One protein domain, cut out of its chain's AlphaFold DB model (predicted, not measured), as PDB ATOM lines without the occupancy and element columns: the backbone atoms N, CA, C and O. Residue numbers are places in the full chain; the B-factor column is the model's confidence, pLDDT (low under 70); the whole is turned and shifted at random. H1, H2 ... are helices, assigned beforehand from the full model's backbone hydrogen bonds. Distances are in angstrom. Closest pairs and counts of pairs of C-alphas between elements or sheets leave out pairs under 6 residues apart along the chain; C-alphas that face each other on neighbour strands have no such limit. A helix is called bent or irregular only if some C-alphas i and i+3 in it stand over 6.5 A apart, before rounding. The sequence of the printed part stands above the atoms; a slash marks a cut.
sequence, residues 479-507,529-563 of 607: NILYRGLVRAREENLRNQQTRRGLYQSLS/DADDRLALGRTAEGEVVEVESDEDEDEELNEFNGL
ATOM      1  N   ASN A 479     273.867 562.270 484.621       88.62
ATOM      2  CA  ASN A 479     273.030 561.074 484.660       88.62
ATOM      3  C   ASN A 479     272.681 560.598 483.234       88.62
ATOM      4  O   ASN A 479     272.120 561.362 482.442       88.62
ATOM      5  N   ILE A 480     272.973 559.323 482.942       89.12
ATOM      6  CA  ILE A 480     272.748 558.645 481.652       89.12
ATOM      7  C   ILE A 480     271.372 558.936 481.040       89.12
ATOM      8  O   ILE A 480     271.269 559.132 479.832       89.12
ATOM      9  N   LEU A 481     270.337 559.071 481.879       91.25
ATOM     10  CA  LEU A 481     268.951 559.294 481.467       91.25
ATOM     11  C   LEU A 481     268.764 560.542 480.592       91.25
ATOM     12  O   LEU A 481     267.928 560.519 479.694       91.25
ATOM     13  N   TYR A 482     269.534 561.610 480.823       91.50
ATOM     14  CA  TYR A 482     269.501 562.846 480.023       91.50
ATOM     15  C   TYR A 482     270.883 563.287 479.503       91.50
ATOM     16  O   TYR A 482     270.976 564.285 478.786       91.50
ATOM     17  N   ARG A 483     271.955 562.521 479.768       87.88
ATOM     18  CA  ARG A 483     273.312 562.762 479.236       87.88
ATOM     19  C   ARG A 483     273.332 562.867 477.709       87.88
ATOM     20  O   ARG A 483     273.971 563.774 477.184       87.88
ATOM     21  N   GLY A 484     272.575 562.020 477.004       86.81
ATOM     22  CA  GLY A 484     272.428 562.106 475.545       86.81
ATOM     23  C   GLY A 484     271.794 563.415 475.060       86.81
ATOM     24  O   GLY A 484     272.238 563.973 474.064       86.81
ATOM     25  N   LEU A 485     270.826 563.967 475.802       88.69
ATOM     26  CA  LEU A 485     270.200 565.253 475.475       88.69
ATOM     27  C   LEU A 485     271.189 566.416 475.665       88.69
ATOM     28  O   LEU A 485     271.231 567.331 474.842       88.69
ATOM     29  N   VAL A 486     272.029 566.358 476.705       87.50
ATOM     30  CA  VAL A 486     273.107 567.341 476.909       87.50
ATOM     31  C   VAL A 486     274.163 567.235 475.805       87.50
ATOM     32  O   VAL A 486     274.499 568.261 475.216       87.50
ATOM     33  N   ARG A 487     274.618 566.020 475.456       85.38
ATOM     34  CA  ARG A 487     275.580 565.803 474.358       85.38
ATOM     35  C   ARG A 487     275.039 566.288 473.012       85.38
ATOM     36  O   ARG A 487     275.735 567.029 472.335       85.38
ATOM     37  N   ALA A 488     273.786 565.988 472.664       87.06
ATOM     38  CA  ALA A 488     273.166 566.480 471.427       87.06
ATOM     39  C   ALA A 488     273.041 568.020 471.391       87.06
ATOM     40  O   ALA A 488     273.166 568.641 470.335       87.06
ATOM     41  N   ARG A 489     272.830 568.670 472.546       86.75
ATOM     42  CA  ARG A 489     272.830 570.141 472.657       86.75
ATOM     43  C   ARG A 489     274.233 570.725 472.463       86.75
ATOM     44  O   ARG A 489     274.381 571.729 471.771       86.75
ATOM     45  N   GLU A 490     275.239 570.106 473.068       84.00
ATOM     46  CA  GLU A 490     276.656 570.468 472.954       84.00
ATOM     47  C   GLU A 490     277.181 570.267 471.523       84.00
ATOM     48  O   GLU A 490     277.813 571.159 470.962       84.00
ATOM     49  N   GLU A 491     276.816 569.158 470.884       83.44
ATOM     50  CA  GLU A 491     277.106 568.858 469.483       83.44
ATOM     51  C   GLU A 491     276.406 569.824 468.521       83.44
ATOM     52  O   GLU A 491     277.048 570.344 467.613       83.44
ATOM     53  N   ASN A 492     275.128 570.156 468.734       84.81
ATOM     54  CA  ASN A 492     274.447 571.177 467.932       84.81
ATOM     55  C   ASN A 492     275.145 572.545 468.076       84.81
ATOM     56  O   ASN A 492     275.389 573.226 467.079       84.81
ATOM     57  N   LEU A 493     275.566 572.926 469.288       83.69
ATOM     58  CA  LEU A 493     276.373 574.134 469.498       83.69
ATOM     59  C   LEU A 493     277.733 574.054 468.780       83.69
ATOM     60  O   LEU A 493     278.114 575.026 468.125       83.69
ATOM     61  N   ARG A 494     278.428 572.907 468.816       81.31
ATOM     62  CA  ARG A 494     279.676 572.662 468.069       81.31
ATOM     63  C   ARG A 494     279.453 572.755 466.558       81.31
ATOM     64  O   ARG A 494     280.211 573.427 465.870       81.31
ATOM     65  N   ASN A 495     278.378 572.176 466.033       84.25
ATOM     66  CA  ASN A 495     278.031 572.217 464.612       84.25
ATOM     67  C   ASN A 495     277.614 573.627 464.168       84.25
ATOM     68  O   ASN A 495     277.991 574.067 463.080       84.25
ATOM     69  N   GLN A 496     276.943 574.403 465.024       82.69
ATOM     70  CA  GLN A 496     276.714 575.834 464.800       82.69
ATOM     71  C   GLN A 496     278.020 576.641 464.828       82.69
ATOM     72  O   GLN A 496     278.199 577.510 463.974       82.69
ATOM     73  N   GLN A 497     278.949 576.359 465.750       82.94
ATOM     74  CA  GLN A 497     280.283 576.975 465.772       82.94
ATOM     75  C   GLN A 497     281.077 576.640 464.502       82.94
ATOM     76  O   GLN A 497     281.589 577.551 463.858       82.94
ATOM     77  N   THR A 498     281.103 575.375 464.075       79.50
ATOM     78  CA  THR A 498     281.762 574.921 462.839       79.50
ATOM     79  C   THR A 498     281.142 575.574 461.605       79.50
ATOM     80  O   THR A 498     281.867 576.153 460.796       79.50
ATOM     81  N   ARG A 499     279.805 575.597 461.478       79.06
ATOM     82  CA  ARG A 499     279.109 576.318 460.391       79.06
ATOM     83  C   ARG A 499     279.445 577.812 460.410       79.06
ATOM     84  O   ARG A 499     279.761 578.370 459.360       79.06
ATOM     85  N   ARG A 500     279.463 578.463 461.582       77.19
ATOM     86  CA  ARG A 500     279.897 579.868 461.731       77.19
ATOM     87  C   ARG A 500     281.363 580.061 461.333       77.19
ATOM     88  O   ARG A 500     281.650 581.019 460.628       77.19
ATOM     89  N   GLY A 501     282.267 579.150 461.693       80.69
ATOM     90  CA  GLY A 501     283.680 579.166 461.298       80.69
ATOM     91  C   GLY A 501     283.893 578.976 459.791       80.69
ATOM     92  O   GLY A 501     284.730 579.651 459.189       80.69
ATOM     93  N   LEU A 502     283.080 578.138 459.143       74.44
ATOM     94  CA  LEU A 502     283.045 577.988 457.685       74.44
ATOM     95  C   LEU A 502     282.532 579.269 457.007       74.44
ATOM     96  O   LEU A 502     283.210 579.817 456.139       74.44
ATOM     97  N   TYR A 503     281.403 579.834 457.447       68.38
ATOM     98  CA  TYR A 503     280.931 581.124 456.923       68.38
ATOM     99  C   TYR A 503     281.909 582.274 457.210       68.38
ATOM    100  O   TYR A 503     282.096 583.141 456.355       68.38
ATOM    101  N   GLN A 504     282.582 582.280 458.363       68.50
ATOM    102  CA  GLN A 504     283.578 583.290 458.715       68.50
ATOM    103  C   GLN A 504     284.841 583.151 457.863       68.50
ATOM    104  O   GLN A 504     285.309 584.165 457.355       68.50
ATOM    105  N   SER A 505     285.353 581.940 457.634       69.50
ATOM    106  CA  SER A 505     286.528 581.714 456.776       69.50
ATOM    107  C   SER A 505     286.255 582.039 455.299       69.50
ATOM    108  O   SER A 505     287.114 582.612 454.626       69.50
ATOM    109  N   LEU A 506     285.031 581.793 454.814       60.62
ATOM    110  CA  LEU A 506     284.548 582.265 453.507       60.62
ATOM    111  C   LEU A 506     284.362 583.799 453.461       60.62
ATOM    112  O   LEU A 506     284.579 584.424 452.417       60.62
ATOM    113  N   SER A 507     283.981 584.420 454.583       57.91
ATOM    114  CA  SER A 507     283.813 585.875 454.724       57.91
ATOM    115  C   SER A 507     285.152 586.619 454.830       57.91
ATOM    116  O   SER A 507     285.311 587.693 454.238       57.91
ATOM    117  N   ASP A 529     275.882 597.212 466.741       77.31
ATOM    118  CA  ASP A 529     275.099 597.194 467.978       77.31
ATOM    119  C   ASP A 529     275.137 595.811 468.664       77.31
ATOM    120  O   ASP A 529     275.602 594.810 468.110       77.31
ATOM    121  N   ALA A 530     274.675 595.742 469.918       72.94
ATOM    122  CA  ALA A 530     274.692 594.502 470.701       72.94
ATOM    123  C   ALA A 530     273.939 593.353 470.000       72.94
ATOM    124  O   ALA A 530     274.415 592.215 470.002       72.94
ATOM    125  N   ASP A 531     272.825 593.679 469.348       68.94
ATOM    126  CA  ASP A 531     271.971 592.723 468.644       68.94
ATOM    127  C   ASP A 531     272.611 592.257 467.323       68.94
ATOM    128  O   ASP A 531     272.596 591.064 467.028       68.94
ATOM    129  N   ASP A 532     273.289 593.146 466.580       72.81
ATOM    130  CA  ASP A 532     274.087 592.778 465.395       72.81
ATOM    131  C   ASP A 532     275.230 591.821 465.764       72.81
ATOM    132  O   ASP A 532     275.516 590.854 465.054       72.81
ATOM    133  N   ARG A 533     275.898 592.072 466.899       69.12
ATOM    134  CA  ARG A 533     276.983 591.218 467.406       69.12
ATOM    135  C   ARG A 533     276.461 589.833 467.799       69.12
ATOM    136  O   ARG A 533     277.113 588.837 467.476       69.12
ATOM    137  N   LEU A 534     275.282 589.773 468.422       68.31
ATOM    138  CA  LEU A 534     274.594 588.528 468.772       68.31
ATOM    139  C   LEU A 534     274.124 587.761 467.522       68.31
ATOM    140  O   LEU A 534     274.326 586.549 467.445       68.31
ATOM    141  N   ALA A 535     273.584 588.456 466.514       63.91
ATOM    142  CA  ALA A 535     273.177 587.881 465.229       63.91
ATOM    143  C   ALA A 535     274.370 587.333 464.421       63.91
ATOM    144  O   ALA A 535     274.277 586.271 463.805       63.91
ATOM    145  N   LEU A 536     275.533 587.991 464.497       63.41
ATOM    146  CA  LEU A 536     276.817 587.471 464.001       63.41
ATOM    147  C   LEU A 536     277.414 586.361 464.888       63.41
ATOM    148  O   LEU A 536     278.532 585.903 464.647       63.41
ATOM    149  N   GLY A 537     276.690 585.915 465.917       54.31
ATOM    150  CA  GLY A 537     277.061 584.792 466.768       54.31
ATOM    151  C   GLY A 537     278.192 585.072 467.755       54.31
ATOM    152  O   GLY A 537     278.704 584.120 468.349       54.31
ATOM    153  N   ARG A 538     278.591 586.337 467.943       57.72
ATOM    154  CA  ARG A 538     279.609 586.727 468.925       57.72
ATOM    155  C   ARG A 538     278.960 586.988 470.278       57.72
ATOM    156  O   ARG A 538     278.046 587.799 470.405       57.72
ATOM    157  N   THR A 539     279.497 586.347 471.311       53.22
ATOM    158  CA  THR A 539     279.229 586.719 472.704       53.22
ATOM    159  C   THR A 539     279.673 588.167 472.959       53.22
ATOM    160  O   THR A 539     280.488 588.720 472.213       53.22
ATOM    161  N   ALA A 540     279.173 588.798 474.028       49.38
ATOM    162  CA  ALA A 540     279.518 590.187 474.355       49.38
ATOM    163  C   ALA A 540     281.043 590.431 474.423       49.38
ATOM    164  O   ALA A 540     281.522 591.471 473.964       49.38
ATOM    165  N   GLU A 541     281.793 589.437 474.916       44.22
ATOM    166  CA  GLU A 541     283.253 589.456 475.089       44.22
ATOM    167  C   GLU A 541     284.037 589.110 473.804       44.22
ATOM    168  O   GLU A 541     285.249 589.303 473.759       44.22
ATOM    169  N   GLY A 542     283.372 588.639 472.740       47.88
ATOM    170  CA  GLY A 542     284.000 588.277 471.459       47.88
ATOM    171  C   GLY A 542     284.786 586.959 471.465       47.88
ATOM    172  O   GLY A 542     285.377 586.604 470.448       47.88
ATOM    173  N   GLU A 543     284.780 586.238 472.585       41.81
ATOM    174  CA  GLU A 543     285.407 584.928 472.753       41.81
ATOM    175  C   GLU A 543     284.528 583.841 472.112       41.81
ATOM    176  O   GLU A 543     283.392 583.608 472.541       41.81
ATOM    177  N   VAL A 544     285.058 583.177 471.079       46.47
ATOM    178  CA  VAL A 544     284.560 581.868 470.642       46.47
ATOM    179  C   VAL A 544     285.129 580.854 471.625       46.47
ATOM    180  O   VAL A 544     286.327 580.587 471.610       46.47
ATOM    181  N   VAL A 545     284.280 580.330 472.506       49.09
ATOM    182  CA  VAL A 545     284.652 579.218 473.385       49.09
ATOM    183  C   VAL A 545     284.665 577.957 472.529       49.09
ATOM    184  O   VAL A 545     283.616 577.360 472.291       49.09
ATOM    185  N   GLU A 546     285.844 577.606 472.021       49.06
ATOM    186  CA  GLU A 546     286.085 576.337 471.339       49.06
ATOM    187  C   GLU A 546     285.826 575.201 472.338       49.06
ATOM    188  O   GLU A 546     286.505 575.085 473.359       49.06
ATOM    189  N   VAL A 547     284.796 574.393 472.073       52.97
ATOM    190  CA  VAL A 547     284.511 573.194 472.867       52.97
ATOM    191  C   VAL A 547     285.456 572.094 472.386       52.97
ATOM    192  O   VAL A 547     285.171 571.393 471.410       52.97
ATOM    193  N   GLU A 548     286.619 572.001 473.033       45.03
ATOM    194  CA  GLU A 548     287.542 570.875 472.868       45.03
ATOM    195  C   GLU A 548     286.809 569.575 473.236       45.03
ATOM    196  O   GLU A 548     286.155 569.492 474.276       45.03
ATOM    197  N   SER A 549     286.859 568.578 472.353       44.38
ATOM    198  CA  SER A 549     286.101 567.338 472.515       44.38
ATOM    199  C   SER A 549     286.881 566.293 473.305       44.38
ATOM    200  O   SER A 549     287.918 565.822 472.841       44.38
ATOM    201  N   ASP A 550     286.320 565.860 474.432       50.53
ATOM    202  CA  ASP A 550     286.619 564.549 475.011       50.53
ATOM    203  C   ASP A 550     286.025 563.479 474.068       50.53
ATOM    204  O   ASP A 550     284.827 563.197 474.105       50.53
ATOM    205  N   GLU A 551     286.844 562.928 473.166       51.66
ATOM    206  CA  GLU A 551     286.439 561.964 472.119       51.66
ATOM    207  C   GLU A 551     286.253 560.519 472.637       51.66
ATOM    208  O   GLU A 551     286.302 559.564 471.865       51.66
ATOM    209  N   ASP A 552     286.030 560.341 473.943       58.47
ATOM    210  CA  ASP A 552     285.774 559.031 474.550       58.47
ATOM    211  C   ASP A 552     284.357 558.535 474.187       58.47
ATOM    212  O   ASP A 552     283.340 559.116 474.589       58.47
ATOM    213  N   GLU A 553     284.283 557.441 473.424       60.16
ATOM    214  CA  GLU A 553     283.024 556.791 473.055       60.16
ATOM    215  C   GLU A 553     282.299 556.242 474.294       60.16
ATOM    216  O   GLU A 553     282.820 555.464 475.089       60.16
ATOM    217  N   ASP A 554     281.057 556.681 474.467       77.44
ATOM    218  CA  ASP A 554     280.303 556.543 475.710       77.44
ATOM    219  C   ASP A 554     279.495 555.241 475.733       77.44
ATOM    220  O   ASP A 554     278.283 555.245 475.498       77.44
ATOM    221  N   GLU A 555     280.182 554.123 475.982       84.00
ATOM    222  CA  GLU A 555     279.614 552.765 475.956       84.00
ATOM    223  C   GLU A 555     278.289 552.658 476.744       84.00
ATOM    224  O   GLU A 555     277.306 552.139 476.216       84.00
ATOM    225  N   GLU A 556     278.208 553.235 477.952       86.19
ATOM    226  CA  GLU A 556     276.992 553.219 478.790       86.19
ATOM    227  C   GLU A 556     275.794 553.941 478.141       86.19
ATOM    228  O   GLU A 556     274.644 553.515 478.289       86.19
ATOM    229  N   LEU A 557     276.038 555.041 477.420       85.06
ATOM    230  CA  LEU A 557     274.987 555.776 476.711       85.06
ATOM    231  C   LEU A 557     274.587 555.069 475.413       85.06
ATOM    232  O   LEU A 557     273.414 555.105 475.045       85.06
ATOM    233  N   ASN A 558     275.525 554.396 474.745       85.38
ATOM    234  CA  ASN A 558     275.234 553.576 473.572       85.38
ATOM    235  C   ASN A 558     274.372 552.357 473.956       85.38
ATOM    236  O   ASN A 558     273.350 552.111 473.314       85.38
ATOM    237  N   GLU A 559     274.697 551.667 475.059       89.62
ATOM    238  CA  GLU A 559     273.842 550.620 475.639       89.62
ATOM    239  C   GLU A 559     272.458 551.156 476.046       89.62
ATOM    240  O   GLU A 559     271.449 550.482 475.838       89.62
ATOM    241  N   PHE A 560     272.377 552.374 476.595       90.19
ATOM    242  CA  PHE A 560     271.097 552.991 476.961       90.19
ATOM    243  C   PHE A 560     270.253 553.402 475.741       90.19
ATOM    244  O   PHE A 560     269.033 553.231 475.756       90.19
ATOM    245  N   ASN A 561     270.883 553.914 474.682       87.94
ATOM    246  CA  ASN A 561     270.212 554.324 473.446       87.94
ATOM    247  C   ASN A 561     269.734 553.127 472.607       87.94
ATOM    248  O   ASN A 561     268.697 553.231 471.960       87.94
ATOM    249  N   GLY A 562     270.433 551.987 472.664       89.50
ATOM    250  CA  GLY A 562     270.050 550.740 471.987       89.50
ATOM    251  C   GLY A 562     268.816 550.026 472.564       89.50
ATOM    252  O   GLY A 562     268.421 548.978 472.056       89.50
ATOM    253  N   LEU A 563     268.205 550.567 473.623       92.00
ATOM    254  CA  LEU A 563     266.964 550.062 474.218       92.00
ATOM    255  C   LEU A 563     265.725 550.628 473.516       92.00
ATOM    256  O   LEU A 563     265.744 551.731 472.957       92.00
TER     257      LEU A 563
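What this domain is: This is residues 479 to 507 and 529 to 563 of the 607 residues of the protein "G-patch domain-containing protein" of Blastomyces silverae (UniProt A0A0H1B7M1). One long helix, H1, makes the longest axis of an open arrangement; short H3 sits crosswise at its first end, and short H2 is set apart toward the other end of the axis. From H2 a long stretch with no named element, residues 536 to 554, runs back past H1 to H3. The printed part has 64 residues with three named helices, in the order H1, H2, H3, and no named strand; the class is all helix. It is only just loose, close to extended, with a radius of gyration of the C-alphas of 15.6 A, and it spans 47 by 22 by 17 A, a rod.

How they stand to each other: Start with H1, residues 480 to 507, and look at its residues 480 to 484: these alone touch H3, residues 555 to 561. The closest C-alphas of the two are those of Ile 480 and Leu 557, 6.1 A apart. Their lines stand about perpendicular, at 82 degrees. H2, residues 530 to 535, is apart from H1 and from H3. Every O i to N i+4 pair is within hydrogen-bond range in H2 and H3, and 22 of 24 are in H1.

Where its parts are: Find C-alpha 480 at (272.748, 558.645, 481.652); from there H1 runs 39.9 A to C-alpha 507 at (283.813, 585.875, 454.724). H1 is irregular: C-alphas 481 and 484 are 7.4 A apart. After the cut, H2 measures 8.7 A from C-alpha 530 to C-alpha 535. H3 measures 9.9 A and ends at C-alpha 561, at (270.212, 554.324, 473.446).

The domain as a whole: The two C-alphas farthest apart, those of Asp 529 and Leu 563, are 48.2 A apart. Residues 508 to 528 are not printed, and C-alphas 507 and 529 are 19.5 A apart across this cut. The link from H2 to H3, 19 residues, is long. Mean pLDDT of the printed part is 72.4; residues 503 to 507, 531 and 533 to 553 are under 70.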